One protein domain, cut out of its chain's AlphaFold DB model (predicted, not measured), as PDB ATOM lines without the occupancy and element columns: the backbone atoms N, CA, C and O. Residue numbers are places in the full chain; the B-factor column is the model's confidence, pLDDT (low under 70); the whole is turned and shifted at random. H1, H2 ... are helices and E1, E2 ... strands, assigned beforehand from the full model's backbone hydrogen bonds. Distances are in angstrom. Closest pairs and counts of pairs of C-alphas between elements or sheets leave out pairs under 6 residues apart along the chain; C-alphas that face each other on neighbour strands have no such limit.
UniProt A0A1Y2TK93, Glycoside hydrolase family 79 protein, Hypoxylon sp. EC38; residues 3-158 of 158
ATOM      1  N   ARG A   3     131.537 136.644 162.823       88.19
ATOM      2  CA  ARG A   3     130.131 136.834 162.466       88.19
ATOM      3  C   ARG A   3     129.783 135.876 161.335       88.19
ATOM      4  O   ARG A   3     130.185 136.099 160.199       88.19
ATOM      5  N   ALA A   4     129.020 134.839 161.673       85.00
ATOM      6  CA  ALA A   4     128.761 133.701 160.792       85.00
ATOM      7  C   ALA A   4     127.720 133.949 159.695       85.00
ATOM      8  O   ALA A   4     127.693 133.233 158.700       85.00
ATOM      9  N   VAL A   5     126.836 134.928 159.884       86.94
ATOM     10  CA  VAL A   5     125.721 135.198 158.970       86.94
ATOM     11  C   VAL A   5     125.602 136.687 158.684       86.94
ATOM     12  O   VAL A   5     125.963 137.529 159.510       86.94
ATOM     13  N   ASN A   6     125.080 137.004 157.502       88.31
ATOM     14  CA  ASN A   6     124.737 138.369 157.138       88.31
ATOM     15  C   ASN A   6     123.593 138.871 158.024       88.31
ATOM     16  O   ASN A   6     122.668 138.138 158.366       88.31
ATOM     17  N   SER A   7     123.646 140.154 158.346       85.31
ATOM     18  CA  SER A   7     122.556 140.911 158.950       85.31
ATOM     19  C   SER A   7     122.178 142.066 158.023       85.31
ATOM     20  O   SER A   7     122.896 142.361 157.069       85.31
ATOM     21  N   THR A   8     121.080 142.758 158.316       86.94
ATOM     22  CA  THR A   8     120.668 143.949 157.554       86.94
ATOM     23  C   THR A   8     121.683 145.094 157.632       86.94
ATOM     24  O   THR A   8     121.738 145.908 156.717       86.94
ATOM     25  N   ALA A   9     122.490 145.156 158.697       86.50
ATOM     26  CA  ALA A   9     123.475 146.214 158.922       86.50
ATOM     27  C   ALA A   9     124.917 145.811 158.561       86.50
ATOM     28  O   ALA A   9     125.751 146.679 158.318       86.50
ATOM     29  N   TYR A  10     125.230 144.510 158.539       84.12
ATOM     30  CA  TYR A  10     126.599 144.025 158.365       84.12
ATOM     31  C   TYR A  10     126.681 142.645 157.709       84.12
ATOM     32  O   TYR A  10     125.941 141.733 158.087       84.12
ATOM     33  N   SER A  11     127.665 142.464 156.829       86.19
ATOM     34  CA  SER A  11     128.004 141.174 156.215       86.19
ATOM     35  C   SER A  11     128.737 140.241 157.179       86.19
ATOM     36  O   SER A  11     129.469 140.694 158.061       86.19
ATOM     37  N   ALA A  12     128.578 138.934 156.992       85.56
ATOM     38  CA  ALA A  12     129.375 137.909 157.649       85.56
ATOM     39  C   ALA A  12     130.873 138.173 157.425       85.56
ATOM     40  O   ALA A  12     131.276 138.637 156.361       85.56
ATOM     41  N   SER A  13     131.687 137.960 158.457       87.44
ATOM     42  CA  SER A  13     133.113 138.301 158.427       87.44
ATOM     43  C   SER A  13     133.834 137.787 159.669       87.44
ATOM     44  O   SER A  13     133.245 137.726 160.752       87.44
ATOM     45  N   VAL A  14     135.139 137.553 159.552       88.25
ATOM     46  CA  VAL A  14     136.050 137.439 160.697       88.25
ATOM     47  C   VAL A  14     136.790 138.767 160.840       88.25
ATOM     48  O   VAL A  14     137.496 139.177 159.930       88.25
ATOM     49  N   SER A  15     136.616 139.470 161.960       88.56
ATOM     50  CA  SER A  15     137.386 140.697 162.231       88.56
ATOM     51  C   SER A  15     138.632 140.420 163.074       88.56
ATOM     52  O   SER A  15     138.634 139.478 163.870       88.56
ATOM     53  N   ALA A  16     139.646 141.287 162.959       89.25
ATOM     54  CA  ALA A  16     140.986 141.111 163.531       89.25
ATOM     55  C   ALA A  16     141.012 140.695 165.010       89.25
ATOM     56  O   ALA A  16     141.745 139.789 165.393       89.25
ATOM     57  N   ASN A  17     140.133 141.258 165.842       89.88
ATOM     58  CA  ASN A  17     140.045 140.888 167.256       89.88
ATOM     59  C   ASN A  17     139.669 139.410 167.498       89.88
ATOM     60  O   ASN A  17     139.799 138.941 168.620       89.88
ATOM     61  N   PHE A  18     139.204 138.664 166.486       92.31
ATOM     62  CA  PHE A  18     139.025 137.213 166.599       92.31
ATOM     63  C   PHE A  18     140.355 136.515 166.880       92.31
ATOM     64  O   PHE A  18     140.386 135.646 167.735       92.31
ATOM     65  N   TYR A  19     141.451 136.955 166.256       94.25
ATOM     66  CA  TYR A  19     142.775 136.338 166.375       94.25
ATOM     67  C   TYR A  19     143.391 136.489 167.770       94.25
ATOM     68  O   TYR A  19     144.249 135.696 168.148       94.25
ATOM     69  N   SER A  20     142.903 137.441 168.574       92.25
ATOM     70  CA  SER A  20     143.258 137.508 169.997       92.25
ATOM     71  C   SER A  20     142.789 136.271 170.769       92.25
ATOM     72  O   SER A  20     143.430 135.879 171.733       92.25
ATOM     73  N   GLN A  21     141.701 135.625 170.338       93.50
ATOM     74  CA  GLN A  21     141.122 134.476 171.028       93.50
ATOM     75  C   GLN A  21     142.014 133.228 170.935       93.50
ATOM     76  O   GLN A  21     142.380 132.731 171.997       93.50
ATOM     77  N   PRO A  22     142.416 132.729 169.743       94.50
ATOM     78  CA  PRO A  22     143.344 131.602 169.662       94.50
ATOM     79  C   PRO A  22     144.720 131.954 170.239       94.50
ATOM     80  O   PRO A  22     145.291 131.129 170.941       94.50
ATOM     81  N   PHE A  23     145.207 133.190 170.053       96.69
ATOM     82  CA  PHE A  23     146.460 133.644 170.667       96.69
ATOM     83  C   PHE A  23     146.426 133.527 172.199       96.69
ATOM     84  O   PHE A  23     147.311 132.926 172.802       96.69
ATOM     85  N   ILE A  24     145.383 134.066 172.845       96.06
ATOM     86  CA  ILE A  24     145.231 133.993 174.305       96.06
ATOM     87  C   ILE A  24     144.980 132.551 174.749       96.06
ATOM     88  O   ILE A  24     145.539 132.139 175.761       96.06
ATOM     89  N   ALA A  25     144.169 131.782 174.015       95.62
ATOM     90  CA  ALA A  25     143.868 130.390 174.342       95.62
ATOM     91  C   ALA A  25     145.134 129.522 174.364       95.62
ATOM     92  O   ALA A  25     145.340 128.758 175.309       95.62
ATOM     93  N   ASP A  26     146.011 129.678 173.375       96.50
ATOM     94  CA  ASP A  26     147.292 128.977 173.362       96.50
ATOM     95  C   ASP A  26     148.236 129.497 174.450       96.50
ATOM     96  O   ASP A  26     148.925 128.706 175.097       96.50
ATOM     97  N   PHE A  27     148.230 130.808 174.714       97.69
ATOM     98  CA  PHE A  27     149.045 131.408 175.767       97.69
ATOM     99  C   PHE A  27     148.671 130.897 177.169       97.69
ATOM    100  O   PHE A  27     149.555 130.547 177.958       97.69
ATOM    101  N   ILE A  28     147.378 130.781 177.488       95.81
ATOM    102  CA  ILE A  28     146.933 130.213 178.770       95.81
ATOM    103  C   ILE A  28     147.055 128.685 178.802       95.81
ATOM    104  O   ILE A  28     147.203 128.117 179.880       95.81
ATOM    105  N   GLY A  29     147.049 128.010 177.653       93.88
ATOM    106  CA  GLY A  29     147.205 126.562 177.561       93.88
ATOM    107  C   GLY A  29     146.014 125.762 178.115       93.88
ATOM    108  O   GLY A  29     144.965 126.293 178.473       93.88
ATOM    109  N   LYS A  30     146.169 124.432 178.166       88.69
ATOM    110  CA  LYS A  30     145.078 123.479 178.479       88.69
ATOM    111  C   LYS A  30     145.068 122.977 179.929       88.69
ATOM    112  O   LYS A  30     144.117 122.312 180.326       88.69
ATOM    113  N   GLY A  31     146.117 123.253 180.709       83.38
ATOM    114  CA  GLY A  31     146.346 122.637 182.024       83.38
ATOM    115  C   GLY A  31     145.495 123.187 183.172       83.38
ATOM    116  O   GLY A  31     145.420 122.560 184.226       83.38
ATOM    117  N   GLY A  32     144.858 124.352 182.996       88.75
ATOM    118  CA  GLY A  32     144.025 124.997 184.023       88.75
ATOM    119  C   GLY A  32     144.788 125.521 185.251       88.75
ATOM    120  O   GLY A  32     144.181 126.091 186.150       88.75
ATOM    121  N   ASN A  33     146.110 125.351 185.290       93.12
ATOM    122  CA  ASN A  33     147.009 125.750 186.372       93.12
ATOM    123  C   ASN A  33     148.006 126.843 185.945       93.12
ATOM    124  O   ASN A  33     148.992 127.081 186.644       93.12
ATOM    125  N   THR A  34     147.773 127.473 184.795       97.06
ATOM    126  CA  THR A  34     148.645 128.517 184.262       97.06
ATOM    127  C   THR A  34     148.564 129.774 185.113       97.06
ATOM    128  O   THR A  34     147.482 130.297 185.378       97.06
ATOM    129  N   GLN A  35     149.725 130.281 185.507       97.19
ATOM    130  CA  GLN A  35     149.885 131.564 186.175       97.19
ATOM    131  C   GLN A  35     150.464 132.563 185.178       97.19
ATOM    132  O   GLN A  35     151.459 132.268 184.519       97.19
ATOM    133  N   VAL A  36     149.838 133.731 185.058       97.19
ATOM    134  CA  VAL A  36     150.283 134.791 184.148       97.19
ATOM    135  C   VAL A  36     150.923 135.906 184.959       97.19
ATOM    136  O   VAL A  36     150.367 136.336 185.969       97.19
ATOM    137  N   VAL A  37     152.084 136.364 184.504       96.25
ATOM    138  CA  VAL A  37     152.828 137.478 185.091       96.25
ATOM    139  C   VAL A  37     153.160 138.464 183.979       96.25
ATOM    140  O   VAL A  37     153.616 138.058 182.911       96.25
ATOM    141  N   GLU A  38     152.910 139.747 184.217       95.19
ATOM    142  CA  GLU A  38     153.434 140.817 183.367       95.19
ATOM    143  C   GLU A  38     154.942 140.917 183.578       95.19
ATOM    144  O   GLU A  38     155.421 140.916 184.711       95.19
ATOM    145  N   LEU A  39     155.692 140.910 182.482       92.75
ATOM    146  CA  LEU A  39     157.143 140.991 182.517       92.75
ATOM    147  C   LEU A  39     157.549 142.448 182.348       92.75
ATOM    148  O   LEU A  39     157.047 143.130 181.456       92.75
ATOM    149  N   ASP A  40     158.504 142.889 183.159       89.88
ATOM    150  CA  ASP A  40     159.069 144.223 183.019       89.88
ATOM    151  C   ASP A  40     159.773 144.349 181.665       89.88
ATOM    152  O   ASP A  40     160.750 143.650 181.375       89.88
ATOM    153  N   VAL A  41     159.278 145.264 180.839       87.94
ATOM    154  CA  VAL A  41     159.932 145.669 179.599       87.94
ATOM    155  C   VAL A  41     160.580 147.016 179.864       87.94
ATOM    156  O   VAL A  41     159.897 148.004 180.124       87.94
ATOM    157  N   SER A  42     161.911 147.058 179.822       77.00
ATOM    158  CA  SER A  42     162.631 148.327 179.759       77.00
ATOM    159  C   SER A  42     162.384 148.924 178.376       77.00
ATOM    160  O   SER A  42     163.069 148.570 177.417       77.00
ATOM    161  N   ASP A  43     161.346 149.743 178.265       69.44
ATOM    162  CA  ASP A  43     161.098 150.562 177.090       69.44
ATOM    163  C   ASP A  43     161.803 151.909 177.290       69.44
ATOM    164  O   ASP A  43     161.621 152.573 178.313       69.44
ATOM    165  N   ASP A  44     162.624 152.302 176.317       57.91
ATOM    166  CA  ASP A  44     163.233 153.635 176.269       57.91
ATOM    167  C   ASP A  44     162.202 154.698 175.794       57.91
ATOM    168  O   ASP A  44     162.535 155.884 175.698       57.91
ATOM    169  N   GLY A  45     160.960 154.284 175.480       56.91
ATOM    170  CA  GLY A  45     159.882 155.077 174.882       56.91
ATOM    171  C   GLY A  45     158.464 154.824 175.437       56.91
ATOM    172  O   GLY A  45     158.278 154.396 176.571       56.91
ATOM    173  N   GLU A  46     157.454 155.208 174.639       65.69
ATOM    174  CA  GLU A  46     156.069 155.607 174.988       65.69
ATOM    175  C   GLU A  46     155.142 154.558 175.657       65.69
ATOM    176  O   GLU A  46     153.928 154.765 175.719       65.69
ATOM    177  N   GLY A  47     155.664 153.448 176.190       79.88
ATOM    178  CA  GLY A  47     154.861 152.440 176.893       79.88
ATOM    179  C   GLY A  47     153.996 151.597 175.953       79.88
ATOM    180  O   GLY A  47     152.903 151.164 176.321       79.88
ATOM    181  N   THR A  48     154.464 151.387 174.720       91.56
ATOM    182  CA  THR A  48     153.765 150.605 173.685       91.56
ATOM    183  C   THR A  48     154.246 149.156 173.614       91.56
ATOM    184  O   THR A  48     153.667 148.335 172.897       91.56
ATOM    185  N   LEU A  49     155.284 148.810 174.372       94.69
ATOM    186  CA  LEU A  49     155.821 147.459 174.459       94.69
ATOM    187  C   LEU A  49     155.268 146.746 175.688       94.69
ATOM    188  O   LEU A  49     155.329 147.264 176.800       94.69
ATOM    189  N   VAL A  50     154.750 145.536 175.491       94.75
ATOM    190  CA  VAL A  50     154.169 144.734 176.573       94.75
ATOM    191  C   VAL A  50     154.664 143.302 176.468       94.75
ATOM    192  O   VAL A  50     154.740 142.739 175.372       94.75
ATOM    193  N   ALA A  51     154.975 142.689 177.607       95.94
ATOM    194  CA  ALA A  51     155.362 141.292 177.670       95.94
ATOM    195  C   ALA A  51     154.654 140.562 178.814       95.94
ATOM    196  O   ALA A  51     154.486 141.095 179.906       95.94
ATOM    197  N   TYR A  52     154.273 139.309 178.574       97.19
ATOM    198  CA  TYR A  52     153.683 138.432 179.584       97.19
ATOM    199  C   TYR A  52     154.362 137.068 179.581       97.19
ATOM    200  O   TYR A  52     154.610 136.491 178.523       97.19
ATOM    201  N   GLY A  53     154.604 136.516 180.766       95.94
ATOM    202  CA  GLY A  53     155.048 135.143 180.974       95.94
ATOM    203  C   GLY A  53     153.899 134.276 181.474       95.94
ATOM    204  O   GLY A  53     153.210 134.641 182.425       95.94
ATOM    205  N   ALA A  54     153.703 133.116 180.853       97.00
ATOM    206  CA  ALA A  54     152.799 132.075 181.323       97.00
ATOM    207  C   ALA A  54     153.610 130.932 181.941       97.00
ATOM    208  O   ALA A  54     154.472 130.333 181.289       97.00
ATOM    209  N   TYR A  55     153.307 130.625 183.198       95.00
ATOM    210  CA  TYR A  55     153.985 129.619 184.001       95.00
ATOM    211  C   TYR A  55     153.055 128.446 184.293       95.00
ATOM    212  O   TYR A  55     151.939 128.635 184.770       95.00
ATOM    213  N   GLU A  56     153.540 127.229 184.076       94.38
ATOM    214  CA  GLU A  56     152.853 125.991 184.436       94.38
ATOM    215  C   GLU A  56     153.660 125.280 185.521       94.38
ATOM    216  O   GLU A  56     154.841 124.974 185.344       94.38
ATOM    217  N   SER A  57     153.038 125.033 186.678       92.12
ATOM    218  CA  SER A  57     153.706 124.398 187.829       92.12
ATOM    219  C   SER A  57     155.024 125.096 188.223       92.12
ATOM    220  O   SER A  57     156.022 124.439 188.527       92.12
ATOM    221  N   GLY A  58     155.038 126.432 188.170       90.38
ATOM    222  CA  GLY A  58     156.198 127.264 188.503       90.38
ATOM    223  C   GLY A  58     157.298 127.316 187.435       90.38
ATOM    224  O   GLY A  58     158.331 127.937 187.668       90.38
ATOM    225  N   LYS A  59     157.104 126.691 186.267       90.81
ATOM    226  CA  LYS A  59     158.052 126.737 185.145       90.81
ATOM    227  C   LYS A  59     157.514 127.623 184.037       90.81
ATOM    228  O   LYS A  59     156.349 127.494 183.673       90.81
ATOM    229  N   LEU A  60     158.361 128.491 183.489       91.94
ATOM    230  CA  LEU A  60     157.997 129.301 182.332       91.94
ATOM    231  C   LEU A  60     157.727 128.372 181.144       91.94
ATOM    232  O   LEU A  60     158.597 127.589 180.768       91.94
ATOM    233  N   ALA A  61     156.524 128.453 180.587       93.19
ATOM    234  CA  ALA A  61     156.088 127.627 179.467       93.19
ATOM    235  C   ALA A  61     155.945 128.456 178.190       93.19
ATOM    236  O   ALA A  61     156.273 127.985 177.103       93.19
ATOM    237  N   ARG A  62     155.443 129.693 178.305       95.50
ATOM    238  CA  ARG A  62     155.217 130.574 177.155       95.50
ATOM    239  C   ARG A  62     155.502 132.030 177.497       95.50
ATOM    240  O   ARG A  62     155.336 132.445 178.642       95.50
ATOM    241  N   VAL A  63     155.887 132.806 176.490       95.81
ATOM    242  CA  VAL A  63     156.061 134.262 176.583       95.81
ATOM    243  C   VAL A  63     155.295 134.926 175.445       95.81
ATOM    244  O   VAL A  63     155.465 134.540 174.293       95.81
ATOM    245  N   ALA A  64     154.467 135.918 175.750       97.88
ATOM    246  CA  ALA A  64     153.838 136.784 174.762       97.88
ATOM    247  C   ALA A  64     154.582 138.118 174.735       97.88
ATOM    248  O   ALA A  64     154.787 138.714 175.788       97.88
ATOM    249  N   LEU A  65     154.970 138.579 173.549       97.12
ATOM    250  CA  LEU A  65     155.605 139.879 173.333       97.12
ATOM    251  C   LEU A  65     154.761 140.664 172.340       97.12
ATOM    252  O   LEU A  65     154.424 140.156 171.268       97.12
ATOM    253  N   LEU A  66     154.399 141.885 172.704       96.62
ATOM    254  CA  LEU A  66     153.517 142.738 171.931       96.62
ATOM    255  C   LEU A  66     154.232 144.053 171.652       96.62
ATOM    256  O   LEU A  66     154.747 144.697 172.563       96.62
ATOM    257  N   ASN A  67     154.213 144.449 170.386       95.75
ATOM    258  CA  ASN A  67     154.586 145.784 169.967       95.75
ATOM    259  C   ASN A  67     153.307 146.497 169.512       95.75
ATOM    260  O   ASN A  67     152.803 146.268 168.407       95.75
ATOM    261  N   LEU A  68     152.756 147.310 170.413       94.62
ATOM    262  CA  LEU A  68     151.519 148.060 170.210       94.62
ATOM    263  C   LEU A  68     151.753 149.395 169.500       94.62
ATOM    264  O   LEU A  68     150.793 150.141 169.311       94.62
ATOM    265  N   ASP A  69     152.992 149.686 169.087       93.56
ATOM    266  CA  ASP A  69     153.274 150.858 168.273       93.56
ATOM    267  C   ASP A  69     152.426 150.820 166.997       93.56
ATOM    268  O   ASP A  69     152.274 149.779 166.334       93.56
ATOM    269  N   LEU A  70     151.808 151.957 166.690       93.06
ATOM    270  CA  LEU A  70     150.833 152.046 165.619       93.06
ATOM    271  C   LEU A  70     151.560 152.165 164.285       93.06
ATOM    272  O   LEU A  70     152.147 153.195 163.962       93.06
ATOM    273  N   TRP A  71     151.400 151.149 163.446       95.44
ATOM    274  CA  TRP A  71     151.881 151.180 162.081       95.44
ATOM    275  C   TRP A  71     150.786 150.810 161.083       95.44
ATOM    276  O   TRP A  71     150.002 149.870 161.266       95.44
ATOM    277  N   ILE A  72     150.762 151.578 160.000       94.44
ATOM    278  CA  ILE A  72     149.882 151.440 158.844       94.44
ATOM    279  C   ILE A  72     150.719 151.693 157.586       94.44
ATOM    280  O   ILE A  72     151.701 152.434 157.631       94.44
ATOM    281  N   THR A  73     150.347 151.091 156.458       90.06
ATOM    282  CA  THR A  73     151.177 151.036 155.241       90.06
ATOM    283  C   THR A  73     151.568 152.404 154.663       90.06
ATOM    284  O   THR A  73     152.573 152.516 153.966       90.06
ATOM    285  N   ASN A  74     150.807 153.460 154.955       86.94
ATOM    286  CA  ASN A  74     151.073 154.839 154.532       86.94
ATOM    287  C   ASN A  74     151.941 155.654 155.512       86.94
ATOM    288  O   ASN A  74     152.325 156.769 155.166       86.94
ATOM    289  N   ASN A  75     152.288 155.117 156.687       89.25
ATOM    290  CA  ASN A  75     153.114 155.797 157.697       89.25
ATOM    291  C   ASN A  75     154.621 155.499 157.557       89.25
ATOM    292  O   ASN A  75     155.399 155.775 158.466       89.25
ATOM    293  N   GLY A  76     155.053 154.957 156.414       90.06
ATOM    294  CA  GLY A  76     156.459 154.671 156.125       90.06
ATOM    295  C   GLY A  76     156.886 153.256 156.518       90.06
ATOM    296  O   GLY A  76     156.086 152.319 156.495       90.06
ATOM    297  N   THR A  77     158.171 153.078 156.828       93.06
ATOM    298  CA  THR A  77     158.759 151.762 157.127       93.06
ATOM    299  C   THR A  77     158.189 151.178 158.418       93.06
ATOM    300  O   THR A  77     158.092 151.861 159.431       93.06
ATOM    301  N   ARG A  78     157.844 149.887 158.399       94.44
ATOM    302  CA  ARG A  78     157.430 149.161 159.603       94.44
ATOM    303  C   ARG A  78     158.649 148.828 160.453       94.44
ATOM    304  O   ARG A  78     159.451 147.984 160.055       94.44
ATOM    305  N   HIS A  79     158.788 149.480 161.600       90.50
ATOM    306  CA  HIS A  79     159.941 149.281 162.473       90.50
ATOM    307  C   HIS A  79     159.751 148.065 163.401       90.50
ATOM    308  O   HIS A  79     158.705 147.945 164.045       90.50
ATOM    309  N   PRO A  80     160.726 147.140 163.466       93.94
ATOM    310  CA  PRO A  80     160.786 146.127 164.509       93.94
ATOM    311  C   PRO A  80     161.416 146.667 165.792       93.94
ATOM    312  O   PRO A  80     162.285 147.534 165.752       93.94
ATOM    313  N   VAL A  81     161.015 146.073 166.913       93.75
ATOM    314  CA  VAL A  81     161.683 146.196 168.209       93.75
ATOM    315  C   VAL A  81     162.229 144.835 168.617       93.75
ATOM    316  O   VAL A  81     161.540 143.820 168.495       93.75
ATOM    317  N   ASP A  82     163.465 144.818 169.103       93.75
ATOM    318  CA  ASP A  82     164.159 143.613 169.541       93.75
ATOM    319  C   ASP A  82     163.955 143.381 171.039       93.75
ATOM    320  O   ASP A  82     164.479 144.108 171.879       93.75
ATOM    321  N   PHE A  83     163.229 142.321 171.387       92.56
ATOM    322  CA  PHE A  83     163.076 141.887 172.771       92.56
ATOM    323  C   PHE A  83     164.210 140.938 173.141       92.56
ATOM    324  O   PHE A  83     164.302 139.834 172.601       92.56
ATOM    325  N   ALA A  84     165.058 141.352 174.083       90.38
ATOM    326  CA  ALA A  84     166.106 140.511 174.651       90.38
ATOM    327  C   ALA A  84     165.574 139.735 175.866       90.38
ATOM    328  O   ALA A  84     165.413 140.279 176.958       90.38
ATOM    329  N   LEU A  85     165.324 138.442 175.683       87.12
ATOM    330  CA  LEU A  85     164.857 137.544 176.732       87.12
ATOM    331  C   LEU A  85     166.043 136.992 177.511       87.12
ATOM    332  O   LEU A  85     166.825 136.185 176.999       87.12
ATOM    333  N   LYS A  86     166.142 137.424 178.766       85.88
ATOM    334  CA  LYS A  86     167.191 137.014 179.698       85.88
ATOM    335  C   LYS A  86     166.702 135.906 180.619       85.88
ATOM    336  O   LYS A  86     165.509 135.766 180.869       85.88
ATOM    337  N   GLY A  87     167.634 135.114 181.146       79.12
ATOM    338  CA  GLY A  87     167.314 134.090 182.149       79.12
ATOM    339  C   GLY A  87     166.639 132.827 181.598       79.12
ATOM    340  O   GLY A  87     166.139 132.020 182.372       79.12
ATOM    341  N   LEU A  88     166.664 132.614 180.277       77.75
ATOM    342  CA  LEU A  88     166.164 131.384 179.640       77.75
ATOM    343  C   LEU A  88     167.147 130.201 179.729       77.75
ATOM    344  O   LEU A  88     166.846 129.094 179.273       77.75
ATOM    345  N   SER A  89     168.332 130.413 180.307       71.19
ATOM    346  CA  SER A  89     169.345 129.368 180.440       71.19
ATOM    347  C   SER A  89     168.837 128.210 181.302       71.19
ATOM    348  O   SER A  89     168.330 128.408 182.402       71.19
ATOM    349  N   GLY A  90     168.954 126.984 180.786       69.94
ATOM    350  CA  GLY A  90     168.504 125.771 181.474       69.94
ATOM    351  C   GLY A  90     166.989 125.542 181.480       69.94
ATOM    352  O   GLY A  90     166.559 124.519 182.009       69.94
ATOM    353  N   VAL A  91     166.190 126.434 180.877       73.50
ATOM    354  CA  VAL A  91     164.731 126.275 180.786       73.50
ATOM    355  C   VAL A  91     164.381 125.192 179.764       73.50
ATOM    356  O   VAL A  91     163.752 124.202 180.127       73.50
ATOM    357  N   MET A  92     164.841 125.333 178.515       74.69
ATOM    358  CA  MET A  92     164.602 124.393 177.408       74.69
ATOM    359  C   MET A  92     165.739 124.462 176.374       74.69
ATOM    360  O   MET A  92     166.569 125.363 176.418       74.69
ATOM    361  N   LYS A  93     165.795 123.505 175.431       82.44
ATOM    362  CA  LYS A  93     166.787 123.495 174.328       82.44
ATOM    363  C   LYS A  93     166.305 124.213 173.070       82.44
ATOM    364  O   LYS A  93     167.116 124.635 172.247       82.44
ATOM    365  N   LYS A  94     164.991 124.282 172.883       87.94
ATOM    366  CA  LYS A  94     164.347 124.862 171.709       87.94
ATOM    367  C   LYS A  94     163.150 125.674 172.162       87.94
ATOM    368  O   LYS A  94     162.551 125.331 173.169       87.94
ATOM    369  N   ALA A  95     162.826 126.698 171.394       91.00
ATOM    370  CA  ALA A  95     161.566 127.407 171.494       91.00
ATOM    371  C   ALA A  95     160.949 127.540 170.105       91.00
ATOM    372  O   ALA A  95     161.674 127.591 169.108       91.00
ATOM    373  N   THR A  96     159.629 127.634 170.030       94.75
ATOM    374  CA  THR A  96     158.909 127.950 168.795       94.75
ATOM    375  C   THR A  96     158.294 129.334 168.911       94.75
ATOM    376  O   THR A  96     157.583 129.621 169.866       94.75
ATOM    377  N   VAL A  97     158.574 130.195 167.937       96.44
ATOM    378  CA  VAL A  97     158.007 131.539 167.834       96.44
ATOM    379  C   VAL A  97     156.860 131.504 166.843       96.44
ATOM    380  O   VAL A  97     157.074 131.223 165.665       96.44
ATOM    381  N   HIS A  98     155.665 131.817 167.320       97.69
ATOM    382  CA  HIS A  98     154.464 132.019 166.528       97.69
ATOM    383  C   HIS A  98     154.201 133.512 166.366       97.69
ATOM    384  O   HIS A  98     154.239 134.262 167.341       97.69
ATOM    385  N   HIS A  99     153.913 133.950 165.145       97.19
ATOM    386  CA  HIS A  99     153.648 135.353 164.843       97.19
ATOM    387  C   HIS A  99     152.146 135.620 164.769       97.19
ATOM    388  O   HIS A  99     151.419 134.838 164.166       97.19
ATOM    389  N   LEU A 100     151.700 136.738 165.347       97.31
ATOM    390  CA  LEU A 100     150.393 137.351 165.122       97.31
ATOM    391  C   LEU A 100     150.613 138.678 164.391       97.31
ATOM    392  O   LEU A 100     151.108 139.645 164.975       97.31
ATOM    393  N   SER A 101     150.295 138.724 163.099       95.69
ATOM    394  CA  SER A 101     150.545 139.911 162.281       95.69
ATOM    395  C   SER A 101     149.719 139.927 161.002       95.69
ATOM    396  O   SER A 101     149.367 138.883 160.461       95.69
ATOM    397  N   ALA A 102     149.482 141.126 160.476       94.62
ATOM    398  CA  ALA A 102     148.962 141.341 159.134       94.62
ATOM    399  C   ALA A 102     149.915 142.222 158.305       94.62
ATOM    400  O   ALA A 102     150.601 143.070 158.889       94.62
ATOM    401  N   PRO A 103     149.966 142.064 156.967       91.56
ATOM    402  CA  PRO A 103     150.816 142.866 156.084       91.56
ATOM    403  C   PRO A 103     150.604 144.380 156.213       91.56
ATOM    404  O   PRO A 103     151.586 145.109 156.294       91.56
ATOM    405  N   ASP A 104     149.348 144.828 156.328       93.12
ATOM    406  CA  ASP A 104     148.963 146.251 156.369       93.12
ATOM    407  C   ASP A 104     148.818 146.828 157.791       93.12
ATOM    408  O   ASP A 104     148.236 147.899 157.989       93.12
ATOM    409  N   GLY A 105     149.322 146.116 158.804       93.38
ATOM    410  CA  GLY A 105     149.277 146.576 160.193       93.38
ATOM    411  C   GLY A 105     147.846 146.819 160.676       93.38
ATOM    412  O   GLY A 105     146.975 145.966 160.497       93.38
ATOM    413  N   ALA A 106     147.594 147.983 161.281       92.75
ATOM    414  CA  ALA A 106     146.314 148.280 161.935       92.75
ATOM    415  C   ALA A 106     145.124 148.426 160.968       92.75
ATOM    416  O   ALA A 106     143.975 148.331 161.400       92.75
ATOM    417  N   LEU A 107     145.372 148.657 159.673       91.88
ATOM    418  CA  LEU A 107     144.321 148.809 158.656       91.88
ATOM    419  C   LEU A 107     144.039 147.525 157.874       91.88
ATOM    420  O   LEU A 107     143.172 147.528 156.995       91.88
ATOM    421  N   ALA A 108     144.742 146.435 158.182       90.94
ATOM    422  CA  ALA A 108     144.569 145.181 157.477       90.94
ATOM    423  C   ALA A 108     143.137 144.651 157.614       90.94
ATOM    424  O   ALA A 108     142.598 144.501 158.713       90.94
ATOM    425  N   LYS A 109     142.533 144.337 156.468       86.44
ATOM    426  CA  LYS A 109     141.227 143.670 156.388       86.44
ATOM    427  C   LYS A 109     141.354 142.178 156.091       86.44
ATOM    428  O   LYS A 109     140.422 141.434 156.368       86.44
ATOM    429  N   GLU A 110     142.500 141.768 155.552       86.81
ATOM    430  CA  GLU A 110     142.804 140.419 155.070       86.81
ATOM    431  C   GLU A 110     144.270 140.074 155.375       86.81
ATOM    432  O   GLU A 110     145.078 140.963 155.675       86.81
ATOM    433  N   GLY A 111     144.626 138.787 155.318       90.62
ATOM    434  CA  GLY A 111     146.010 138.333 155.463       90.62
ATOM    435  C   GLY A 111     146.576 138.431 156.882       90.62
ATOM    436  O   GLY A 111     147.787 138.282 157.068       90.62
ATOM    437  N   LEU A 112     145.722 138.689 157.880       94.06
ATOM    438  CA  LEU A 112     146.063 138.537 159.291       94.06
ATOM    439  C   LEU A 112     146.262 137.049 159.580       94.06
ATOM    440  O   LEU A 112     145.368 136.240 159.336       94.06
ATOM    441  N   THR A 113     147.425 136.698 160.116       96.06
ATOM    442  CA  THR A 113     147.753 135.324 160.498       96.06
ATOM    443  C   THR A 113     148.126 135.247 161.968       96.06
ATOM    444  O   THR A 113     148.679 136.196 162.526       96.06
ATOM    445  N   TYR A 114     147.839 134.103 162.584       96.94
ATOM    446  CA  TYR A 114     148.406 133.698 163.865       96.94
ATOM    447  C   TYR A 114     149.014 132.304 163.726       96.94
ATOM    448  O   TYR A 114     148.305 131.379 163.344       96.94
ATOM    449  N   ALA A 115     150.311 132.153 164.005       96.50
ATOM    450  CA  ALA A 115     151.033 130.886 163.828       96.50
ATOM    451  C   ALA A 115     150.901 130.299 162.404       96.50
ATOM    452  O   ALA A 115     150.885 129.084 162.230       96.50
ATOM    453  N   GLY A 116     150.759 131.160 161.391       96.12
ATOM    454  CA  GLY A 116     150.502 130.735 160.016       96.12
ATOM    455  C   GLY A 116     149.044 130.429 159.671       96.12
ATOM    456  O   GLY A 116     148.730 130.212 158.499       96.12
ATOM    457  N   LEU A 117     148.151 130.444 160.664       96.38
ATOM    458  CA  LEU A 117     146.728 130.166 160.515       96.38
ATOM    459  C   LEU A 117     145.936 131.434 160.201       96.38
ATOM    460  O   LEU A 117     146.183 132.503 160.764       96.38
ATOM    461  N   GLU A 118     144.942 131.285 159.337       94.81
ATOM    462  CA  GLU A 118     143.976 132.310 158.964       94.81
ATOM    463  C   GLU A 118     142.547 131.790 159.166       94.81
ATOM    464  O   GLU A 118     142.251 130.619 158.918       94.81
ATOM    465  N   TRP A 119     141.649 132.672 159.605       92.75
ATOM    466  CA  TRP A 119     140.220 132.401 159.731       92.75
ATOM    467  C   TRP A 119     139.470 133.378 158.848       92.75
ATOM    468  O   TRP A 119     139.529 134.588 159.066       92.75
ATOM    469  N   THR A 120     138.723 132.857 157.880       88.69
ATOM    470  CA  THR A 120     137.990 133.685 156.926       88.69
ATOM    471  C   THR A 120     136.508 133.329 156.903       88.69
ATOM    472  O   THR A 120     136.053 132.356 157.515       88.69
ATOM    473  N   LEU A 121     135.722 134.138 156.192       85.75
ATOM    474  CA  LEU A 121     134.330 133.800 155.920       85.75
ATOM    475  C   LEU A 121     134.234 132.531 155.063       85.75
ATOM    476  O   LEU A 121     133.409 131.666 155.336       85.75
ATOM    477  N   GLU A 122     135.105 132.390 154.063       86.31
ATOM    478  CA  GLU A 122     135.156 131.242 153.152       86.31
ATOM    479  C   GLU A 122     135.513 129.946 153.883       86.31
ATOM    480  O   GLU A 122     135.158 128.859 153.429       86.31
ATOM    481  N   SER A 123     136.238 130.036 155.002       84.81
ATOM    482  CA  SER A 123     136.496 128.891 155.874       84.81
ATOM    483  C   SER A 123     135.391 128.646 156.904       84.81
ATOM    484  O   SER A 123     135.480 127.683 157.660       84.81
ATOM    485  N   MET A 124     134.346 129.481 156.946       84.50
ATOM    486  CA  MET A 124     133.262 129.420 157.933       84.50
ATOM    487  C   MET A 124     133.773 129.448 159.383       84.50
ATOM    488  O   MET A 124     133.191 128.824 160.271       84.50
ATOM    489  N   GLY A 125     134.873 130.167 159.628       77.00
ATOM    490  CA  GLY A 125     135.506 130.231 160.946       77.00
ATOM    491  C   GLY A 125     136.309 128.982 161.330       77.00
ATOM    492  O   GLY A 125     136.676 128.848 162.494       77.00
ATOM    493  N   ILE A 126     136.605 128.090 160.380       86.31
ATOM    494  CA  ILE A 126     137.586 127.007 160.543       86.31
ATOM    495  C   ILE A 126     138.973 127.557 160.190       86.31
ATOM    496  O   ILE A 126     139.103 128.327 159.236       86.31
ATOM    497  N   ASP A 127     140.002 127.205 160.952       90.75
ATOM    498  CA  ASP A 127     141.368 127.622 160.647       90.75
ATOM    499  C   ASP A 127     141.860 127.019 159.326       90.75
ATOM    500  O   ASP A 127     141.554 125.883 158.961       90.75
ATOM    501  N   LYS A 128     142.638 127.808 158.588       94.25
ATOM    502  CA  LYS A 128     143.395 127.355 157.424       94.25
ATOM    503  C   LYS A 128     144.847 127.741 157.605       94.25
ATOM    504  O   LYS A 128     145.152 128.906 157.835       94.25
ATOM    505  N   HIS A 129     145.744 126.779 157.443       94.56
ATOM    506  CA  HIS A 129     147.173 127.062 157.385       94.56
ATOM    507  C   HIS A 129     147.530 127.669 156.030       94.56
ATOM    508  O   HIS A 129     147.351 127.023 154.997       94.56
ATOM    509  N   VAL A 130     148.007 128.913 156.032       95.19
ATOM    510  CA  VAL A 130     148.295 129.689 154.813       95.19
ATOM    511  C   VAL A 130     149.749 130.152 154.724       95.19
ATOM    512  O   VAL A 130     150.178 130.622 153.669       95.19
ATOM    513  N   ARG A 131     150.523 130.037 155.813       92.94
ATOM    514  CA  ARG A 131     151.918 130.486 155.859       92.94
ATOM    515  C   ARG A 131     152.752 129.691 156.861       92.94
ATOM    516  O   ARG A 131     152.358 129.531 158.004       92.94
ATOM    517  N   ASP A 132     153.964 129.313 156.476       91.06
ATOM    518  CA  ASP A 132     154.969 128.774 157.401       91.06
ATOM    519  C   ASP A 132     155.846 129.904 157.965       91.06
ATOM    520  O   ASP A 132     156.992 130.087 157.558       91.06
ATOM    521  N   ASP A 133     155.293 130.719 158.871       89.69
ATOM    522  CA  ASP A 133     156.012 131.853 159.482       89.69
ATOM    523  C   ASP A 133     156.548 131.580 160.890       89.69
ATOM    524  O   ASP A 133     157.291 132.400 161.432       89.69
ATOM    525  N   SER A 134     156.231 130.420 161.465       92.19
ATOM    526  CA  SER A 134     156.734 130.047 162.783       92.19
ATOM    527  C   SER A 134     158.200 129.621 162.722       92.19
ATOM    528  O   SER A 134     158.615 128.881 161.828       92.19
ATOM    529  N   LYS A 135     159.004 130.074 163.686       92.06
ATOM    530  CA  LYS A 135     160.457 129.839 163.706       92.06
ATOM    531  C   LYS A 135     160.874 129.049 164.932       92.06
ATOM    532  O   LYS A 135     160.415 129.322 166.033       92.06
ATOM    533  N   VAL A 136     161.791 128.101 164.752       91.12
ATOM    534  CA  VAL A 136     162.417 127.385 165.869       91.12
ATOM    535  C   VAL A 136     163.703 128.102 166.263       91.12
ATOM    536  O   VAL A 136     164.599 128.273 165.439       91.12
ATOM    537  N   LEU A 137     163.800 128.495 167.528       87.38
ATOM    538  CA  LEU A 137     164.994 129.077 168.128       87.38
ATOM    539  C   LEU A 137     165.728 128.009 168.934       87.38
ATOM    540  O   LEU A 137     165.106 127.261 169.686       87.38
ATOM    541  N   ASN A 138     167.051 127.946 168.796       85.38
ATOM    542  CA  ASN A 138     167.885 127.094 169.640       85.38
ATOM    543  C   ASN A 138     168.343 127.902 170.857       85.38
ATOM    544  O   ASN A 138     169.033 128.910 170.712       85.38
ATOM    545  N   LEU A 139     167.962 127.452 172.051       79.69
ATOM    546  CA  LEU A 139     168.285 128.104 173.315       79.69
ATOM    547  C   LEU A 139     169.578 127.486 173.868       79.69
ATOM    548  O   LEU A 139     169.556 126.583 174.704       79.69
ATOM    549  N   ASN A 140     170.734 127.922 173.371       70.56
ATOM    550  CA  ASN A 140     172.035 127.353 173.755       70.56
ATOM    551  C   ASN A 140     172.592 127.955 175.063       70.56
ATOM    552  O   ASN A 140     173.786 128.213 175.175       70.56
ATOM    553  N   GLY A 141     171.730 128.193 176.055       62.69
ATOM    554  CA  GLY A 141     172.124 128.760 177.351       62.69
ATOM    555  C   GLY A 141     172.456 130.258 177.338       62.69
ATOM    556  O   GLY A 141     172.960 130.760 178.341       62.69
ATOM    557  N   THR A 142     172.174 130.964 176.241       68.00
ATOM    558  CA  THR A 142     172.349 132.417 176.096       68.00
ATOM    559  C   THR A 142     171.009 133.146 176.082       68.00
ATOM    560  O   THR A 142     169.962 132.531 175.865       68.00
ATOM    561  N   ASP A 143     171.061 134.465 176.267       78.69
ATOM    562  CA  ASP A 143     169.934 135.360 176.001       78.69
ATOM    563  C   ASP A 143     169.448 135.183 174.556       78.69
ATOM    564  O   ASP A 143     170.234 134.892 173.644       78.69
ATOM    565  N   VAL A 144     168.140 135.336 174.356       85.50
ATOM    566  CA  VAL A 144     167.501 135.184 173.048       85.50
ATOM    567  C   VAL A 144     166.845 136.482 172.640       85.50
ATOM    568  O   VAL A 144     166.035 137.027 173.382       85.50
ATOM    569  N   THR A 145     167.163 136.940 171.435       90.69
ATOM    570  CA  THR A 145     166.546 138.131 170.854       90.69
ATOM    571  C   THR A 145     165.437 137.737 169.894       90.69
ATOM    572  O   THR A 145     165.649 136.918 168.996       90.69
ATOM    573  N   VAL A 146     164.261 138.336 170.066       93.50
ATOM    574  CA  VAL A 146     163.125 138.181 169.152       93.50
ATOM    575  C   VAL A 146     162.665 139.551 168.672       93.50
ATOM    576  O   VAL A 146     162.228 140.378 169.467       93.50
ATOM    577  N   SER A 147     162.746 139.775 167.361       94.94
ATOM    578  CA  SER A 147     162.271 141.000 166.716       94.94
ATOM    579  C   SER A 147     160.756 140.961 166.510       94.94
ATOM    580  O   SER A 147     160.226 140.014 165.918       94.94
ATOM    581  N   VAL A 148     160.062 142.012 166.941       96.06
ATOM    582  CA  VAL A 148     158.607 142.163 166.824       96.06
ATOM    583  C   VAL A 148     158.291 143.476 166.117       96.06
ATOM    584  O   VAL A 148     158.582 144.560 166.619       96.06
ATOM    585  N   ASN A 149     157.694 143.376 164.930       95.88
ATOM    586  CA  ASN A 149     157.256 144.537 164.154       95.88
ATOM    587  C   ASN A 149     156.179 145.342 164.893       95.88
ATOM    588  O   ASN A 149     155.355 144.758 165.591       95.88
ATOM    589  N   ALA A 150     156.133 146.655 164.664       95.50
ATOM    590  CA  ALA A 150     155.025 147.507 165.096       95.50
ATOM    591  C   ALA A 150     153.663 146.933 164.664       95.50
ATOM    592  O   ALA A 150     153.527 146.380 163.564       95.50
ATOM    593  N   THR A 151     152.647 147.052 165.520       95.94
ATOM    594  CA  THR A 151     151.310 146.467 165.327       95.94
ATOM    595  C   THR A 151     151.362 144.952 165.077       95.94
ATOM    596  O   THR A 151     150.734 144.410 164.163       95.94
ATOM    597  N   SER A 152     152.167 144.246 165.866       96.56
ATOM    598  CA  SER A 152     152.259 142.785 165.845       96.56
ATOM    599  C   SER A 152     152.478 142.243 167.248       96.56
ATOM    600  O   SER A 152     152.881 142.952 168.170       96.56
ATOM    601  N   ALA A 153     152.266 140.942 167.383       97.62
ATOM    602  CA  ALA A 153     152.672 140.196 168.556       97.62
ATOM    603  C   ALA A 153     153.381 138.905 168.149       97.62
ATOM    604  O   ALA A 153     153.240 138.412 167.026       97.62
ATOM    605  N   VAL A 154     154.130 138.343 169.085       97.56
ATOM    606  CA  VAL A 154     154.690 137.000 168.979       97.56
ATOM    607  C   VAL A 154     154.411 136.225 170.254       97.56
ATOM    608  O   VAL A 154     154.410 136.782 171.351       97.56
ATOM    609  N   MET A 155     154.186 134.926 170.104       97.75
ATOM    610  CA  MET A 155     154.155 133.981 171.208       97.75
ATOM    611  C   MET A 155     155.342 133.041 171.075       97.75
ATOM    612  O   MET A 155     155.573 132.456 170.022       97.75
ATOM    613  N   ILE A 156     156.082 132.883 172.158       95.50
ATOM    614  CA  ILE A 156     157.209 131.974 172.265       95.50
ATOM    615  C   ILE A 156     156.753 130.811 173.124       95.50
ATOM    616  O   ILE A 156     156.349 131.014 174.266       95.50
ATOM    617  N   VAL A 157     156.812 129.609 172.573       94.50
ATOM    618  CA  VAL A 157     156.522 128.354 173.267       94.50
ATOM    619  C   VAL A 157     157.847 127.694 173.608       94.50
ATOM    620  O   VAL A 157     158.674 127.513 172.713       94.50
ATOM    621  N   LEU A 158     158.051 127.382 174.887       90.31
ATOM    622  CA  LEU A 158     159.263 126.763 175.424       90.31
ATOM    623  C   LEU A 158     159.092 125.246 175.533       90.31
ATOM    624  O   LEU A 158     158.046 124.795 176.052       90.31
TER     625      LEU A 158
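This is residues 3 to 158 of the 158 residues of the protein "Glycoside hydrolase family 79 protein" of Hypoxylon sp. EC38 (UniProt A0A1Y2TK93). A strongly twisted sheet of six strands is covered over part of one face by the small two-strand sheet E4 E9, a lopsided sandwich, with the helix H1 over the opposite face. The short hairpin of E6 and E7 is a small sheet of its own, off to the side of E5, and residues 3 to 19, without a named element, reach away to one end of the long axis. The printed part has 156 residues, with H1 first and then E1 to E10; the class is mostly strand, although under half of the residues are in named elements. The large sheet runs E1 E2 E3 E10 E5 E8, antiparallel throughout. The whole is compact, with a radius of gyration of the C-alphas of 16.7 A and spans of 55 by 39 by 26 A.

After residues 3 to 19, H1 takes residues 20 to 28, 12.0 A long, beginning at C-alpha 20 (143.258, 137.508, 169.997). E1 is residues 34 to 39, 15.2 A; E2 is 49 to 56, 23.9 A; and E3, the longest strand by residues, is 59 to 67, 24.6 A, beginning at C-alpha 59 (158.052, 126.737, 185.145). E4 is residues 80 to 85, E5 is 94 to 101, 22.5 A, E6 is 117 to 119 and E7 is 127 to 129. E8 is residues 135 to 138, E9 is 144 to 149, 16.5 A, and E10 is 152 to 157, 16.8 A, ending at C-alpha 157 (156.522, 128.354, 173.267).

E1, E2 and E3 form a meander, each strand the antiparallel neighbour of the one before; N 37 and O 53 are 2.9 A apart, N 52 and O 64 2.9 A. E3 and E10 are antiparallel at 169 degrees, with N 63 and O 156 at 2.9 A. E10 and E5 have N 98 and O 155 at 2.8 A, and E5 and E8 have N 97 and O 135 at 2.8 A. H1 is on this sheet at a height of 8.6 A, along the strands, at 7 degrees to E3 on the local plane; every O i to N i+4 pair in it is within hydrogen-bond range. The sheets of the sandwich face each other 8.7 A centre to centre; in E4 and E9, N 83 and O 146 are 2.9 A apart. E3 with E10, E4 with E9, E5 with E8 and E6 with E7 form a jelly roll, four nested antiparallel pairs; in the last, N 118 and O 128 are 2.8 A apart.

The two farthest C-alphas, of Thr 8 and Gly 141, are 57.2 A apart. The printed part has no cut, and its long links are E3 to E4 and E5 to E6. Mean pLDDT of the printed part is 89.9; residues 43 to 46, 90 and 141 to 142 are under 70.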